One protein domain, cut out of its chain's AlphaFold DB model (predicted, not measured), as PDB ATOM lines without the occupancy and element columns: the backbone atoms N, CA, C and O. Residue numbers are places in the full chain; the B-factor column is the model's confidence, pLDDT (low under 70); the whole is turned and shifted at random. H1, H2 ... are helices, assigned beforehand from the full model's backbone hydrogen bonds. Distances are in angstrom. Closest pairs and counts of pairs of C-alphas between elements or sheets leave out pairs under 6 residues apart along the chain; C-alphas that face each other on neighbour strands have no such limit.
ATOM      1  N   LEU A   4     153.521 145.356 152.859       82.94
ATOM      2  CA  LEU A   4     153.716 144.674 151.591       82.94
ATOM      3  C   LEU A   4     155.206 144.586 151.275       82.94
ATOM      4  O   LEU A   4     155.819 145.505 150.729       82.94
ATOM      5  N   THR A   5     155.783 143.447 151.641       70.19
ATOM      6  CA  THR A   5     157.148 143.072 151.280       70.19
ATOM      7  C   THR A   5     157.100 142.048 150.141       70.19
ATOM      8  O   THR A   5     156.115 141.326 150.015       70.19
ATOM      9  N   ARG A   6     158.145 141.983 149.302       81.56
ATOM     10  CA  ARG A   6     158.254 141.102 148.110       81.56
ATOM     11  C   ARG A   6     157.470 141.519 146.858       81.56
ATOM     12  O   ARG A   6     157.216 140.690 145.990       81.56
ATOM     13  N   LEU A   7     157.152 142.799 146.719       84.69
ATOM     14  CA  LEU A   7     156.691 143.330 145.438       84.69
ATOM     15  C   LEU A   7     157.857 143.357 144.432       84.69
ATOM     16  O   LEU A   7     158.991 143.683 144.788       84.69
ATOM     17  N   SER A   8     157.583 142.990 143.180       87.00
ATOM     18  CA  SER A   8     158.519 143.161 142.063       87.00
ATOM     19  C   SER A   8     158.645 144.638 141.673       87.00
ATOM     20  O   SER A   8     157.842 145.480 142.083       87.00
ATOM     21  N   ASN A   9     159.635 144.973 140.845       84.69
ATOM     22  CA  ASN A   9     159.782 146.337 140.328       84.69
ATOM     23  C   ASN A   9     158.545 146.763 139.520       84.69
ATOM     24  O   ASN A   9     158.105 147.910 139.603       84.69
ATOM     25  N   GLU A  10     157.970 145.831 138.761       82.88
ATOM     26  CA  GLU A  10     156.750 146.023 137.983       82.88
ATOM     27  C   GLU A  10     155.548 146.325 138.885       82.88
ATOM     28  O   GLU A  10     154.749 147.206 138.563       82.88
ATOM     29  N   ASP A  11     155.460 145.659 140.040       86.19
ATOM     30  CA  ASP A  11     154.391 145.890 141.014       86.19
ATOM     31  C   ASP A  11     154.499 147.279 141.635       86.19
ATOM     32  O   ASP A  11     153.509 148.004 141.694       86.19
ATOM     33  N   TYR A  12     155.702 147.696 142.043       90.31
ATOM     34  CA  TYR A  12     155.905 149.047 142.567       90.31
ATOM     35  C   TYR A  12     155.557 150.114 141.524       90.31
ATOM     36  O   TYR A  12     154.896 151.094 141.859       90.31
ATOM     37  N   MET A  13     155.915 149.901 140.255       87.56
ATOM     38  CA  MET A  13     155.521 150.793 139.158       87.56
ATOM     39  C   MET A  13     154.006 150.829 138.932       87.56
ATOM     40  O   MET A  13     153.447 151.882 138.620       87.56
ATOM     41  N   ALA A  14     153.327 149.689 139.039       82.75
ATOM     42  CA  ALA A  14     151.881 149.628 138.885       82.75
ATOM     43  C   ALA A  14     151.160 150.311 140.054       82.75
ATOM     44  O   ALA A  14     150.219 151.070 139.827       82.75
ATOM     45  N   VAL A  15     151.644 150.103 141.281       89.06
ATOM     46  CA  VAL A  15     151.140 150.762 142.489       89.06
ATOM     47  C   VAL A  15     151.312 152.275 142.391       89.06
ATOM     48  O   VAL A  15     150.342 152.998 142.602       89.06
ATOM     49  N   THR A  16     152.486 152.780 141.999       90.00
ATOM     50  CA  THR A  16     152.673 154.234 141.866       90.00
ATOM     51  C   THR A  16     151.801 154.824 140.765       90.00
ATOM     52  O   THR A  16     151.207 155.875 140.960       90.00
ATOM     53  N   ARG A  17     151.610 154.131 139.637       85.69
ATOM     54  CA  ARG A  17     150.641 154.569 138.614       85.69
ATOM     55  C   ARG A  17     149.194 154.544 139.096       85.69
ATOM     56  O   ARG A  17     148.400 155.362 138.651       85.69
ATOM     57  N   ALA A  18     148.836 153.595 139.957       87.19
ATOM     58  CA  ALA A  18     147.506 153.536 140.554       87.19
ATOM     59  C   ALA A  18     147.276 154.693 141.540       87.19
ATOM     60  O   ALA A  18     146.147 155.167 141.663       87.19
ATOM     61  N   MET A  19     148.338 155.155 142.206       90.38
ATOM     62  CA  MET A  19     148.305 156.295 143.121       90.38
ATOM     63  C   MET A  19     148.224 157.649 142.405       90.38
ATOM     64  O   MET A  19     147.570 158.540 142.933       90.38
ATOM     65  N   ASP A  20     148.833 157.790 141.220       88.44
ATOM     66  CA  ASP A  20     148.731 158.974 140.343       88.44
ATOM     67  C   ASP A  20     147.296 159.117 139.805       88.44
ATOM     68  O   ASP A  20     146.934 158.681 138.704       88.44
ATOM     69  N   ALA A  21     146.425 159.659 140.652       84.88
ATOM     70  CA  ALA A  21     144.997 159.696 140.420       84.88
ATOM     71  C   ALA A  21     144.642 160.685 139.307       84.88
ATOM     72  O   ALA A  21     143.718 160.416 138.530       84.88
ATOM     73  N   ASN A  22     145.400 161.779 139.202       85.25
ATOM     74  CA  ASN A  22     145.193 162.834 138.212       85.25
ATOM     75  C   ASN A  22     145.941 162.592 136.876       85.25
ATOM     76  O   ASN A  22     145.725 163.342 135.919       85.25
ATOM     77  N   ARG A  23     146.743 161.520 136.779       85.38
ATOM     78  CA  ARG A  23     147.482 161.071 135.582       85.38
ATOM     79  C   ARG A  23     148.520 162.072 135.077       85.38
ATOM     80  O   ARG A  23     148.730 162.192 133.865       85.38
ATOM     81  N   ASN A  24     149.170 162.800 135.978       85.19
ATOM     82  CA  ASN A  24     150.209 163.770 135.622       85.19
ATOM     83  C   ASN A  24     151.638 163.186 135.706       85.19
ATOM     84  O   ASN A  24     152.616 163.926 135.539       85.19
ATOM     85  N   ASN A  25     151.764 161.868 135.912       84.56
ATOM     86  CA  ASN A  25     153.001 161.117 136.146       84.56
ATOM     87  C   ASN A  25     153.762 161.548 137.401       84.56
ATOM     88  O   ASN A  25     154.984 161.375 137.475       84.56
ATOM     89  N   ARG A  26     153.064 162.107 138.384       87.44
ATOM     90  CA  ARG A  26     153.633 162.550 139.650       87.44
ATOM     91  C   ARG A  26     152.767 162.055 140.795       87.44
ATOM     92  O   ARG A  26     151.610 161.728 140.600       87.44
ATOM     93  N   ILE A  27     153.384 161.971 141.964       86.56
ATOM     94  CA  ILE A  27     152.741 161.662 143.231       86.56
ATOM     95  C   ILE A  27     152.916 162.876 144.125       86.56
ATOM     96  O   ILE A  27     154.044 163.246 144.486       86.56
ATOM     97  N   ASP A  28     151.800 163.509 144.453       87.50
ATOM     98  CA  ASP A  28     151.757 164.601 145.414       87.50
ATOM     99  C   ASP A  28     151.136 164.174 146.757       87.50
ATOM    100  O   ASP A  28     150.707 163.036 146.958       87.50
ATOM    101  N   LYS A  29     151.109 165.107 147.716       85.62
ATOM    102  CA  LYS A  29     150.611 164.861 149.080       85.62
ATOM    103  C   LYS A  29     149.119 164.529 149.142       85.62
ATOM    104  O   LYS A  29     148.657 164.038 150.169       85.62
ATOM    105  N   THR A  30     148.361 164.863 148.100       86.81
ATOM    106  CA  THR A  30     146.933 164.541 148.001       86.81
ATOM    107  C   THR A  30     146.700 163.134 147.477       86.81
ATOM    108  O   THR A  30     145.624 162.598 147.703       86.81
ATOM    109  N   GLU A  31     147.702 162.530 146.836       87.69
ATOM    110  CA  GLU A  31     147.659 161.178 146.273       87.69
ATOM    111  C   GLU A  31     148.320 160.148 147.191       87.69
ATOM    112  O   GLU A  31     147.917 158.984 147.225       87.69
ATOM    113  N   ALA A  32     149.322 160.571 147.964       87.12
ATOM    114  CA  ALA A  32     150.042 159.702 148.877       87.12
ATOM    115  C   ALA A  32     150.617 160.462 150.068       87.12
ATOM    116  O   ALA A  32     151.290 161.481 149.912       87.12
ATOM    117  N   ASN A  33     150.452 159.908 151.269       84.06
ATOM    118  CA  ASN A  33     151.184 160.394 152.429       84.06
ATOM    119  C   ASN A  33     152.597 159.790 152.434       84.06
ATOM    120  O   ASN A  33     152.858 158.754 153.047       84.06
ATOM    121  N   VAL A  34     153.503 160.430 151.695       80.06
ATOM    122  CA  VAL A  34     154.938 160.137 151.718       80.06
ATOM    123  C   VAL A  34     155.587 161.059 152.750       80.06
ATOM    124  O   VAL A  34     155.304 162.259 152.797       80.06
ATOM    125  N   THR A  35     156.456 160.523 153.612       71.88
ATOM    126  CA  THR A  35     157.100 161.343 154.652       71.88
ATOM    127  C   THR A  35     157.875 162.512 154.027       71.88
ATOM    128  O   THR A  35     158.413 162.410 152.926       71.88
ATOM    129  N   TRP A  36     157.963 163.655 154.715       65.88
ATOM    130  CA  TRP A  36     158.657 164.835 154.172       65.88
ATOM    131  C   TRP A  36     160.133 164.556 153.832       65.88
ATOM    132  O   TRP A  36     160.647 165.047 152.829       65.88
ATOM    133  N   GLN A  37     160.801 163.723 154.638       71.25
ATOM    134  CA  GLN A  37     162.174 163.281 154.377       71.25
ATOM    135  C   GLN A  37     162.268 162.469 153.084       71.25
ATOM    136  O   GLN A  37     163.151 162.734 152.274       71.25
ATOM    137  N   ALA A  38     161.329 161.546 152.870       71.12
ATOM    138  CA  ALA A  38     161.215 160.795 151.632       71.12
ATOM    139  C   ALA A  38     160.984 161.735 150.441       71.12
ATOM    140  O   ALA A  38     161.744 161.694 149.478       71.12
ATOM    141  N   HIS A  39     160.029 162.666 150.536       73.56
ATOM    142  CA  HIS A  39     159.748 163.631 149.468       73.56
ATOM    143  C   HIS A  39     160.972 164.444 149.032       73.56
ATOM    144  O   HIS A  39     161.140 164.668 147.839       73.56
ATOM    145  N   ASN A  40     161.842 164.852 149.957       75.00
ATOM    146  CA  ASN A  40     163.062 165.584 149.604       75.00
ATOM    147  C   ASN A  40     164.146 164.706 148.967       75.00
ATOM    148  O   ASN A  40     165.045 165.228 148.315       75.00
ATOM    149  N   GLN A  41     164.095 163.392 149.189       76.50
ATOM    150  CA  GLN A  41     165.041 162.445 148.601       76.50
ATOM    151  C   GLN A  41     164.631 162.028 147.186       76.50
ATOM    152  O   GLN A  41     165.505 161.773 146.361       76.50
ATOM    153  N   ILE A  42     163.324 161.956 146.906       80.12
ATOM    154  CA  ILE A  42     162.796 161.396 145.649       80.12
ATOM    155  C   ILE A  42     162.102 162.429 144.753       80.12
ATOM    156  O   ILE A  42     161.872 162.171 143.575       80.12
ATOM    157  N   GLY A  43     161.730 163.584 145.307       73.44
ATOM    158  CA  GLY A  43     160.986 164.633 144.624       73.44
ATOM    159  C   GLY A  43     161.809 165.884 144.343       73.44
ATOM    160  O   GLY A  43     162.930 166.058 144.816       73.44
ATOM    161  N   ASN A  44     161.231 166.787 143.554       74.56
ATOM    162  CA  ASN A  44     161.789 168.122 143.349       74.56
ATOM    163  C   ASN A  44     161.551 169.033 144.574       74.56
ATOM    164  O   ASN A  44     160.841 168.672 145.514       74.56
ATOM    165  N   SER A  45     162.087 170.259 144.539       72.12
ATOM    166  CA  SER A  45     161.943 171.266 145.608       72.12
ATOM    167  C   SER A  45     160.496 171.604 145.991       72.12
ATOM    168  O   SER A  45     160.270 172.201 147.039       72.12
ATOM    169  N   ASN A  46     159.517 171.232 145.160       69.00
ATOM    170  CA  ASN A  46     158.097 171.480 145.398       69.00
ATOM    171  C   ASN A  46     157.399 170.291 146.084       69.00
ATOM    172  O   ASN A  46     156.181 170.319 146.252       69.00
ATOM    173  N   GLY A  47     158.143 169.253 146.483       66.94
ATOM    174  CA  GLY A  47     157.592 168.071 147.149       66.94
ATOM    175  C   GLY A  47     156.802 167.169 146.206       66.94
ATOM    176  O   GLY A  47     155.841 166.539 146.629       66.94
ATOM    177  N   VAL A  48     157.186 167.132 144.928       75.81
ATOM    178  CA  VAL A  48     156.527 166.320 143.903       75.81
ATOM    179  C   VAL A  48     157.523 165.302 143.364       75.81
ATOM    180  O   VAL A  48     158.575 165.688 142.848       75.81
ATOM    181  N   ALA A  49     157.198 164.016 143.494       85.31
ATOM    182  CA  ALA A  49     158.012 162.912 142.989       85.31
ATOM    183  C   ALA A  49     157.361 162.312 141.743       85.31
ATOM    184  O   ALA A  49     156.141 162.208 141.683       85.31
ATOM    185  N   GLY A  50     158.143 161.936 140.733       87.69
ATOM    186  CA  GLY A  50     157.584 161.219 139.588       87.69
ATOM    187  C   GLY A  50     157.198 159.783 139.964       87.69
ATOM    188  O   GLY A  50     157.680 159.219 140.956       87.69
ATOM    189  N   THR A  51     156.295 159.173 139.192       86.69
ATOM    190  CA  THR A  51     155.816 157.798 139.455       86.69
ATOM    191  C   THR A  51     156.941 156.764 139.407       86.69
ATOM    192  O   THR A  51     156.919 155.794 140.169       86.69
ATOM    193  N   ARG A  52     157.942 156.980 138.545       86.88
ATOM    194  CA  ARG A  52     159.114 156.109 138.411       86.88
ATOM    195  C   ARG A  52     160.068 156.251 139.589       86.88
ATOM    196  O   ARG A  52     160.456 155.249 140.176       86.88
ATOM    197  N   GLU A  53     160.406 157.480 139.956       89.62
ATOM    198  CA  GLU A  53     161.298 157.794 141.072       89.62
ATOM    199  C   GLU A  53     160.716 157.266 142.387       89.62
ATOM    200  O   GLU A  53     161.424 156.657 143.188       89.62
ATOM    201  N   THR A  54     159.400 157.415 142.568       89.12
ATOM    202  CA  THR A  54     158.681 156.867 143.725       89.12
ATOM    203  C   THR A  54     158.758 155.339 143.762       89.12
ATOM    204  O   THR A  54     159.011 154.765 144.819       89.12
ATOM    205  N   ALA A  55     158.589 154.664 142.621       88.75
ATOM    206  CA  ALA A  55     158.672 153.207 142.555       88.75
ATOM    207  C   ALA A  55     160.096 152.709 142.830       88.75
ATOM    208  O   ALA A  55     160.283 151.783 143.615       88.75
ATOM    209  N   GLU A  56     161.111 153.352 142.248       89.38
ATOM    210  CA  GLU A  56     162.519 153.026 142.497       89.38
ATOM    211  C   GLU A  56     162.895 153.213 143.977       89.38
ATOM    212  O   GLU A  56     163.656 152.417 144.529       89.38
ATOM    213  N   ALA A  57     162.338 154.226 144.640       89.75
ATOM    214  CA  ALA A  57     162.556 154.456 146.063       89.75
ATOM    215  C   ALA A  57     161.840 153.431 146.957       89.75
ATOM    216  O   ALA A  57     162.404 152.986 147.961       89.75
ATOM    217  N   LEU A  58     160.629 153.008 146.576       89.81
ATOM    218  CA  LEU A  58     159.912 151.916 147.240       89.81
ATOM    219  C   LEU A  58     160.686 150.593 147.129       89.81
ATOM    220  O   LEU A  58     160.827 149.889 148.127       89.81
ATOM    221  N   VAL A  59     161.259 150.302 145.953       89.06
ATOM    222  CA  VAL A  59     162.124 149.129 145.711       89.06
ATOM    223  C   VAL A  59     163.355 149.143 146.620       89.06
ATOM    224  O   VAL A  59     163.734 148.113 147.177       89.06
ATOM    225  N   LYS A  60     163.997 150.306 146.784       89.25
ATOM    226  CA  LYS A  60     165.190 150.457 147.640       89.25
ATOM    227  C   LYS A  60     164.869 150.390 149.136       89.25
ATOM    228  O   LYS A  60     165.765 150.120 149.941       89.25
ATOM    229  N   GLY A  61     163.602 150.580 149.505       88.19
ATOM    230  CA  GLY A  61     163.175 150.729 150.895       88.19
ATOM    231  C   GLY A  61     163.579 152.078 151.496       88.19
ATOM    232  O   GLY A  61     163.781 152.183 152.709       88.19
ATOM    233  N   ASP A  62     163.740 153.091 150.644       87.12
ATOM    234  CA  ASP A  62     164.021 154.469 151.058       87.12
ATOM    235  C   ASP A  62     162.738 155.144 151.564       87.12
ATOM    236  O   ASP A  62     162.765 156.007 152.442       87.12
ATOM    237  N   VAL A  63     161.592 154.721 151.023       88.81
ATOM    238  CA  VAL A  63     160.272 155.267 151.335       88.81
ATOM    239  C   VAL A  63     159.277 154.140 151.591       88.81
ATOM    240  O   VAL A  63     159.453 153.007 151.145       88.81
ATOM    241  N   PHE A  64     158.206 154.472 152.301       90.62
ATOM    242  CA  PHE A  64     157.011 153.646 152.399       90.62
ATOM    243  C   PHE A  64     155.787 154.541 152.242       90.62
ATOM    244  O   PHE A  64     155.851 155.747 152.495       90.62
ATOM    245  N   VAL A  65     154.682 153.942 151.820       90.06
ATOM    246  CA  VAL A  65     153.400 154.625 151.657       90.06
ATOM    247  C   VAL A  65     152.420 154.073 152.683       90.06
ATOM    248  O   VAL A  65     152.304 152.859 152.858       90.06
ATOM    249  N   SER A  66     151.716 154.971 153.362       90.88
ATOM    250  CA  SER A  66     150.658 154.659 154.328       90.88
ATOM    251  C   SER A  66     149.524 155.667 154.188       90.88
ATOM    252  O   SER A  66     149.760 156.765 153.692       90.88
ATOM    253  N   SER A  67     148.327 155.341 154.675       92.88
ATOM    254  CA  SER A  67     147.197 156.281 154.738       92.88
ATOM    255  C   SER A  67     146.861 156.895 153.377       92.88
ATOM    256  O   SER A  67     146.847 158.116 153.208       92.88
ATOM    257  N   LEU A  68     146.651 156.030 152.385       92.56
ATOM    258  CA  LEU A  68     146.276 156.457 151.042       92.56
ATOM    259  C   LEU A  68     144.883 157.110 151.047       92.56
ATOM    260  O   LEU A  68     144.000 156.667 151.784       92.56
ATOM    261  N   PRO A  69     144.635 158.112 150.191       93.62
ATOM    262  CA  PRO A  69     143.277 158.530 149.868       93.62
ATOM    263  C   PRO A  69     142.453 157.337 149.376       93.62
ATOM    264  O   PRO A  69     142.986 156.469 148.680       93.62
ATOM    265  N   GLN A  70     141.149 157.326 149.673       94.12
ATOM    266  CA  GLN A  70     140.248 156.227 149.296       94.12
ATOM    267  C   GLN A  70     140.365 155.867 147.808       94.12
ATOM    268  O   GLN A  70     140.519 154.700 147.474       94.12
ATOM    269  N   GLU A  71     140.386 156.864 146.918       91.19
ATOM    270  CA  GLU A  71     140.485 156.633 145.473       91.19
ATOM    271  C   GLU A  71     141.790 155.922 145.066       91.19
ATOM    272  O   GLU A  71     141.771 154.996 144.253       91.19
ATOM    273  N   ALA A  72     142.929 156.332 145.632       91.12
ATOM    274  CA  ALA A  72     144.221 155.704 145.365       91.12
ATOM    275  C   ALA A  72     144.275 154.286 145.955       91.12
ATOM    276  O   ALA A  72     144.720 153.353 145.285       91.12
ATOM    277  N   ALA A  73     143.771 154.105 147.179       93.62
ATOM    278  CA  ALA A  73     143.684 152.803 147.832       93.62
ATOM    279  C   ALA A  73     142.817 151.820 147.036       93.62
ATOM    280  O   ALA A  73     143.233 150.682 146.827       93.62
ATOM    281  N   ASP A  74     141.667 152.268 146.523       91.44
ATOM    282  CA  ASP A  74     140.787 151.459 145.680       91.44
ATOM    283  C   ASP A  74     141.490 151.058 144.380       91.44
ATOM    284  O   ASP A  74     141.439 149.894 143.990       91.44
ATOM    285  N   LYS A  75     142.206 151.979 143.717       89.50
ATOM    286  CA  LYS A  75     142.976 151.664 142.499       89.50
ATOM    287  C   LYS A  75     144.086 150.644 142.768       89.50
ATOM    288  O   LYS A  75     144.262 149.729 141.963       89.50
ATOM    289  N   VAL A  76     144.796 150.766 143.891       90.06
ATOM    290  CA  VAL A  76     145.850 149.825 144.301       90.06
ATOM    291  C   VAL A  76     145.261 148.459 144.665       90.06
ATOM    292  O   VAL A  76     145.725 147.439 144.154       90.06
ATOM    293  N   ALA A  77     144.202 148.415 145.474       90.31
ATOM    294  CA  ALA A  77     143.502 147.178 145.821       90.31
ATOM    295  C   ALA A  77     142.976 146.462 144.573       90.31
ATOM    296  O   ALA A  77     143.125 145.252 144.426       90.31
ATOM    297  N   ASN A  78     142.424 147.234 143.638       84.81
ATOM    298  CA  ASN A  78     141.907 146.745 142.372       84.81
ATOM    299  C   ASN A  78     143.019 146.264 141.423       84.81
ATOM    300  O   ASN A  78     142.774 145.431 140.559       84.81
ATOM    301  N   TYR A  79     144.244 146.783 141.530       86.62
ATOM    302  CA  TYR A  79     145.390 146.219 140.815       86.62
ATOM    303  C   TYR A  79     145.743 144.831 141.362       86.62
ATOM    304  O   TYR A  79     145.865 143.878 140.593       86.62
ATOM    305  N   PHE A  80     145.838 144.697 142.685       83.81
ATOM    306  CA  PHE A  80     146.221 143.437 143.319       83.81
ATOM    307  C   PHE A  80     145.141 142.358 143.256       83.81
ATOM    308  O   PHE A  80     145.469 141.192 143.050       83.81
ATOM    309  N   SER A  81     143.861 142.717 143.345       78.44
ATOM    310  CA  SER A  81     142.778 141.750 143.132       78.44
ATOM    311  C   SER A  81     142.804 141.175 141.709       78.44
ATOM    312  O   SER A  81     142.573 139.985 141.511       78.44
ATOM    313  N   LYS A  82     143.178 141.992 140.715       68.00
ATOM    314  CA  LYS A  82     143.321 141.574 139.310       68.00
ATOM    315  C   LYS A  82     144.592 140.799 139.006       68.00
ATOM    316  O   LYS A  82     144.626 140.105 137.996       68.00
ATOM    317  N   ARG A  83     145.635 140.932 139.827       66.88
ATOM    318  CA  ARG A  83     146.877 140.160 139.674       66.88
ATOM    319  C   ARG A  83     146.615 138.659 139.841       66.88
ATOM    320  O   ARG A  83     147.180 137.857 139.104       66.88
ATOM    321  N   ASN A  84     145.701 138.319 140.749       54.97
ATOM    322  CA  ASN A  84     145.291 136.954 141.065       54.97
ATOM    323  C   ASN A  84     144.292 136.364 140.049       54.97
ATOM    324  O   ASN A  84     144.296 135.168 139.748       54.97
ATOM    325  N   GLU A  85     143.425 137.196 139.469       48.72
ATOM    326  CA  GLU A  85     142.540 136.758 138.395       48.72
ATOM    327  C   GLU A  85     143.327 136.630 137.087       48.72
ATOM    328  O   GLU A  85     143.402 137.587 136.326       48.72
ATOM    329  N   ASN A  86     143.886 135.444 136.810       46.66
ATOM    330  CA  ASN A  86     144.351 134.991 135.487       46.66
ATOM    331  C   ASN A  86     143.741 135.803 134.315       46.66
ATOM    332  O   ASN A  86     142.682 135.435 133.819       46.66
ATOM    333  N   PHE A  87     144.393 136.903 133.906       44.88
ATOM    334  CA  PHE A  87     144.226 137.804 132.744       44.88
ATOM    335  C   PHE A  87     142.919 137.800 131.882       44.88
ATOM    336  O   PHE A  87     142.997 138.131 130.694       44.88
ATOM    337  N   ASN A  88     141.724 137.431 132.368       43.31
ATOM    338  CA  ASN A  88     140.620 136.964 131.495       43.31
ATOM    339  C   ASN A  88     139.243 137.643 131.629       43.31
ATOM    340  O   ASN A  88     138.294 137.108 131.051       43.31
ATOM    341  N   ASP A  97     133.999 142.324 145.034       46.78
ATOM    342  CA  ASP A  97     134.408 141.342 146.040       46.78
ATOM    343  C   ASP A  97     135.526 140.411 145.523       46.78
ATOM    344  O   ASP A  97     135.613 139.243 145.903       46.78
ATOM    345  N   ALA A  98     136.372 140.890 144.604       54.75
ATOM    346  CA  ALA A  98     137.507 140.112 144.111       54.75
ATOM    347  C   ALA A  98     138.547 139.891 145.231       54.75
ATOM    348  O   ALA A  98     138.976 140.830 145.909       54.75
ATOM    349  N   TRP A  99     138.946 138.630 145.424       63.47
ATOM    350  CA  TRP A  99     139.855 138.207 146.490       63.47
ATOM    351  C   TRP A  99     141.314 138.397 146.092       63.47
ATOM    352  O   TRP A  99     141.749 137.992 145.011       63.47
ATOM    353  N   ILE A 100     142.093 138.940 147.016       61.25
ATOM    354  CA  ILE A 100     143.533 139.076 146.860       61.25
ATOM    355  C   ILE A 100     144.201 137.733 147.219       61.25
ATOM    356  O   ILE A 100     143.882 137.146 148.255       61.25
ATOM    357  N   SER A 101     145.077 137.205 146.350       56.59
ATOM    358  CA  SER A 101     145.675 135.869 146.540       56.59
ATOM    359  C   SER A 101     146.578 135.806 147.769       56.59
ATOM    360  O   SER A 101     147.212 136.780 148.167       56.59
ATOM    361  N   LYS A 102     146.657 134.613 148.364       53.53
ATOM    362  CA  LYS A 102     147.555 134.320 149.483       53.53
ATOM    363  C   LYS A 102     149.025 134.263 149.045       53.53
ATOM    364  O   LYS A 102     149.909 134.507 149.857       53.53
ATOM    365  N   GLU A 103     149.277 133.929 147.786       54.12
ATOM    366  CA  GLU A 103     150.601 133.802 147.174       54.12
ATOM    367  C   GLU A 103     151.199 135.166 146.808       54.12
ATOM    368  O   GLU A 103     152.406 135.356 146.953       54.12
ATOM    369  N   ASP A 104     150.359 136.127 146.411       53.53
ATOM    370  CA  ASP A 104     150.777 137.514 146.155       53.53
ATOM    371  C   ASP A 104     151.158 138.254 147.455       53.53
ATOM    372  O   ASP A 104     151.851 139.273 147.424       53.53
ATOM    373  N   PHE A 105     150.712 137.732 148.604       64.75
ATOM    374  CA  PHE A 105     150.853 138.369 149.906       64.75
ATOM    375  C   PHE A 105     151.247 137.364 150.986       64.75
ATOM    376  O   PHE A 105     150.401 136.814 151.704       64.75
ATOM    377  N   ASP A 106     152.557 137.208 151.186       62.59
ATOM    378  CA  ASP A 106     153.100 136.594 152.402       62.59
ATOM    379  C   ASP A 106     152.961 137.576 153.575       62.59
ATOM    380  O   ASP A 106     153.929 138.110 154.117       62.59
ATOM    381  N   PHE A 107     151.713 137.906 153.909       67.69
ATOM    382  CA  PHE A 107     151.400 138.605 155.137       67.69
ATOM    383  C   PHE A 107     151.851 137.730 156.295       67.69
ATOM    384  O   PHE A 107     151.397 136.587 156.422       67.69
ATOM    385  N   GLU A 108     152.636 138.317 157.196       77.12
ATOM    386  CA  GLU A 108     152.751 137.791 158.550       77.12
ATOM    387  C   GLU A 108     151.334 137.479 159.076       77.12
ATOM    388  O   GLU A 108     150.410 138.274 158.861       77.12
ATOM    389  N   PRO A 109     151.098 136.342 159.752       82.00
ATOM    390  CA  PRO A 109     149.756 135.948 160.194       82.00
ATOM    391  C   PRO A 109     149.022 137.014 161.024       82.00
ATOM    392  O   PRO A 109     147.794 137.011 161.108       82.00
ATOM    393  N   GLU A 110     149.765 137.913 161.667       80.31
ATOM    394  CA  GLU A 110     149.249 139.076 162.394       80.31
ATOM    395  C   GLU A 110     148.733 140.175 161.456       80.31
ATOM    396  O   GLU A 110     147.660 140.724 161.688       80.31
ATOM    397  N   ALA A 111     149.449 140.448 160.361       81.94
ATOM    398  CA  ALA A 111     149.036 141.390 159.327       81.94
ATOM    399  C   ALA A 111     147.738 140.951 158.650       81.94
ATOM    400  O   ALA A 111     146.831 141.760 158.485       81.94
ATOM    401  N   ARG A 112     147.622 139.657 158.321       85.44
ATOM    402  CA  ARG A 112     146.391 139.118 157.730       85.44
ATOM    403  C   ARG A 112     145.203 139.304 158.669       85.44
ATOM    404  O   ARG A 112     144.193 139.832 158.236       85.44
ATOM    405  N   ARG A 113     145.355 138.960 159.953       86.19
ATOM    406  CA  ARG A 113     144.309 139.146 160.977       86.19
ATOM    407  C   ARG A 113     143.926 140.609 161.208       86.19
ATOM    408  O   ARG A 113     142.812 140.874 161.631       86.19
ATOM    409  N   ALA A 114     144.840 141.547 160.968       86.62
ATOM    410  CA  ALA A 114     144.550 142.974 161.084       86.62
ATOM    411  C   ALA A 114     143.756 143.529 159.886       86.62
ATOM    412  O   ALA A 114     143.127 144.576 160.023       86.62
ATOM    413  N   ILE A 115     143.818 142.866 158.726       90.31
ATOM    414  CA  ILE A 115     143.156 143.295 157.486       90.31
ATOM    415  C   ILE A 115     141.836 142.539 157.279       90.31
ATOM    416  O   ILE A 115     140.843 143.153 156.903       90.31
ATOM    417  N   ASP A 116     141.834 141.229 157.532       90.62
ATOM    418  CA  ASP A 116     140.667 140.343 157.477       90.62
ATOM    419  C   ASP A 116     139.692 140.704 158.605       90.62
ATOM    420  O   ASP A 116     139.795 140.241 159.744       90.62
ATOM    421  N   SER A 117     138.773 141.610 158.286       90.12
ATOM    422  CA  SER A 117     137.846 142.204 159.243       90.12
ATOM    423  C   SER A 117     136.685 141.274 159.588       90.12
ATOM    424  O   SER A 117     136.045 141.452 160.627       90.12
ATOM    425  N   ASN A 118     136.406 140.297 158.721       89.50
ATOM    426  CA  ASN A 118     135.273 139.386 158.848       89.50
ATOM    427  C   ASN A 118     135.672 137.987 159.375       89.50
ATOM    428  O   ASN A 118     134.795 137.229 159.794       89.50
ATOM    429  N   GLY A 119     136.971 137.672 159.419       89.62
ATOM    430  CA  GLY A 119     137.529 136.441 159.977       89.62
ATOM    431  C   GLY A 119     137.401 135.210 159.073       89.62
ATOM    432  O   GLY A 119     137.487 134.083 159.574       89.62
ATOM    433  N   ASP A 120     137.178 135.384 157.768       85.88
ATOM    434  CA  ASP A 120     137.019 134.284 156.808       85.88
ATOM    435  C   ASP A 120     138.357 133.706 156.294       85.88
ATOM    436  O   ASP A 120     138.378 132.773 155.480       85.88
ATOM    437  N   ASN A 121     139.481 134.198 156.834       82.12
ATOM    438  CA  ASN A 121     140.859 133.908 156.436       82.12
ATOM    439  C   ASN A 121     141.199 134.341 155.003       82.12
ATOM    440  O   ASN A 121     142.143 133.805 154.400       82.12
ATOM    441  N   ARG A 122     140.464 135.308 154.452       82.38
ATOM    442  CA  ARG A 122     140.721 135.937 153.158       82.38
ATOM    443  C   ARG A 122     140.795 137.449 153.339       82.38
ATOM    444  O   ARG A 122     140.469 138.003 154.375       82.38
ATOM    445  N   VAL A 123     141.326 138.113 152.320       85.00
ATOM    446  CA  VAL A 123     141.367 139.574 152.266       85.00
ATOM    447  C   VAL A 123     140.663 139.991 150.984       85.00
ATOM    448  O   VAL A 123     141.151 139.735 149.876       85.00
ATOM    449  N   SER A 124     139.492 140.601 151.130       89.69
ATOM    450  CA  SER A 124     138.782 141.219 150.008       89.69
ATOM    451  C   SER A 124     139.499 142.491 149.538       89.69
ATOM    452  O   SER A 124     140.234 143.134 150.295       89.69
ATOM    453  N   SER A 125     139.254 142.915 148.294       89.62
ATOM    454  CA  SER A 125     139.727 144.217 147.798       89.62
ATOM    455  C   SER A 125     139.284 145.380 148.691       89.62
ATOM    456  O   SER A 125     140.043 146.328 148.885       89.62
ATOM    457  N   LYS A 126     138.083 145.299 149.276       92.19
ATOM    458  CA  LYS A 126     137.540 146.322 150.176       92.19
ATOM    459  C   LYS A 126     138.297 146.389 151.502       92.19
ATOM    460  O   LYS A 126     138.618 147.482 151.958       92.19
ATOM    461  N   GLU A 127     138.599 145.245 152.105       93.31
ATOM    462  CA  GLU A 127     139.394 145.167 153.338       93.31
ATOM    463  C   GLU A 127     140.820 145.659 153.121       93.31
ATOM    464  O   GLU A 127     141.352 146.429 153.919       93.31
ATOM    465  N   PHE A 128     141.414 145.282 151.992       92.62
ATOM    466  CA  PHE A 128     142.740 145.743 151.612       92.62
ATOM    467  C   PHE A 128     142.789 147.257 151.385       92.62
ATOM    468  O   PHE A 128     143.674 147.928 151.917       92.62
ATOM    469  N   ALA A 129     141.821 147.810 150.645       93.88
ATOM    470  CA  ALA A 129     141.696 149.253 150.460       93.88
ATOM    471  C   ALA A 129     141.495 149.960 151.808       93.88
ATOM    472  O   ALA A 129     142.215 150.908 152.112       93.88
ATOM    473  N   ALA A 130     140.592 149.457 152.657       94.62
ATOM    474  CA  ALA A 130     140.351 150.011 153.987       94.62
ATOM    475  C   ALA A 130     141.624 150.023 154.849       94.62
ATOM    476  O   ALA A 130     141.904 151.031 155.497       94.62
ATOM    477  N   ALA A 131     142.431 148.958 154.800       93.81
ATOM    478  CA  ALA A 131     143.695 148.876 155.525       93.81
ATOM    479  C   ALA A 131     144.760 149.862 155.008       93.81
ATOM    480  O   ALA A 131     145.545 150.391 155.800       93.81
ATOM    481  N   LEU A 132     144.795 150.134 153.698       93.25
ATOM    482  CA  LEU A 132     145.666 151.162 153.116       93.25
ATOM    483  C   LEU A 132     145.225 152.577 153.514       93.25
ATOM    484  O   LEU A 132     146.076 153.420 153.804       93.25
ATOM    485  N   VAL A 133     143.912 152.829 153.562       94.62
ATOM    486  CA  VAL A 133     143.328 154.125 153.955       94.62
ATOM    487  C   VAL A 133     143.558 154.413 155.434       94.62
ATOM    488  O   VAL A 133     143.985 155.508 155.798       94.62
ATOM    489  N   SER A 134     143.338 153.425 156.302       94.12
ATOM    490  CA  SER A 134     143.568 153.566 157.744       94.12
ATOM    491  C   SER A 134     145.054 153.649 158.111       94.12
ATOM    492  O   SER A 134     145.388 154.064 159.220       94.12
ATOM    493  N   GLY A 135     145.955 153.238 157.209       92.25
ATOM    494  CA  GLY A 135     147.381 153.068 157.499       92.25
ATOM    495  C   GLY A 135     147.698 151.814 158.323       92.25
ATOM    496  O   GLY A 135     148.824 151.660 158.795       92.25
ATOM    497  N   SER A 136     146.729 150.906 158.494       91.44
ATOM    498  CA  SER A 136     146.943 149.583 159.099       91.44
ATOM    499  C   SER A 136     147.855 148.704 158.238       91.44
ATOM    500  O   SER A 136     148.535 147.823 158.765       91.44
ATOM    501  N   LEU A 137     147.881 148.964 156.927       91.56
ATOM    502  CA  LEU A 137     148.773 148.360 155.949       91.56
ATOM    503  C   LEU A 137     149.634 149.440 155.283       91.56
ATOM    504  O   LEU A 137     149.148 150.504 154.904       91.56
ATOM    505  N   THR A 138     150.920 149.137 155.118       91.75
ATOM    506  CA  THR A 138     151.890 149.992 154.423       91.75
ATOM    507  C   THR A 138     152.444 149.306 153.175       91.75
ATOM    508  O   THR A 138     152.426 148.076 153.084       91.75
ATOM    509  N   ILE A 139     152.918 150.094 152.207       89.94
ATOM    510  CA  ILE A 139     153.581 149.601 150.992       89.94
ATOM    511  C   ILE A 139     155.054 150.006 151.020       89.94
ATOM    512  O   ILE A 139     155.355 151.199 151.054       89.94
ATOM    513  N   GLY A 140     155.959 149.024 150.945       87.06
ATOM    514  CA  GLY A 140     157.409 149.243 150.979       87.06
ATOM    515  C   GLY A 140     157.952 149.379 152.402       87.06
ATOM    516  O   GLY A 140     157.244 149.749 153.332       87.06
TER     517      GLY A 140
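AT A GLANCE: This is residues 4 to 88 and 97 to 140 of the 378 residues of an uncharacterized protein of Candidatus Melainabacteria bacterium HGW-Melainabacteria-1 (UniProt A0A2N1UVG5). Two small groups of crossed helices join into one body: H1 and H3 with the short H2 farther out, and H4 and H6 with the short H5 farther out. H1 and H4 meet in the middle, and loops fill much of the rest. The 129 printed residues include six named helices, H1 to H6 in order, and no named strand. The class is all helix, with 60 residues, under half, in named elements. It is compact, with a radius of gyration of the C-alphas of 14.1 A and spans of 46 by 32 by 24 A.

IN THESE COORDINATES: H1 is residues 9 to 19, 15.4 A long, from C-alpha 9 at (159.782, 146.337, 140.328). H2 is residues 36 to 42, H3 residues 51 to 60, and H4, the longest, residues 70 to 84, 21.6 A. H5 is residues 109 to 115 and H6 residues 125 to 134, ending at C-alpha 134 at (143.568, 153.566, 157.744).

HOW THE PARTS SIT: H1 touches H3, closest C-alphas Tyr 12 and Ala 55 at 5.0 A, at a steep tilt of 48 degrees, opposite ways. H2 and H3 only just touch, with 3 pairs of C-alphas within 8 A, the closest Ile 42 and Glu 53 at 6.0 A. H1 touches H4, closest C-alphas Met 19 and Ala 72 at 4.7 A; the tilt of 35.0 degrees is only just steep. H4 touches H6, closest C-alphas Ala 73 and Ala 129 at 4.8 A, at a steep tilt of 40 degrees, opposite ways. H5 and H6 only just touch, with 3 pairs of C-alphas within 8 A, the closest Ile 115 and Glu 127 at 5.9 A. Every O i to N i+4 pair is within hydrogen-bond range in H1, H2, H3, H5 and H6, and 10 of 11 in H4.

THE WHOLE: The C-alphas farthest apart, Ser 45 and Asp 120, are 46.0 A apart. Residues 89 to 96 are not printed; C-alphas 88 and 97 are 16.4 A apart across the cut. The link from H1 to H2 is long. Confidence is under 70 at residue 36 and residues 46 to 47, 82 to 88 and 97 to 107.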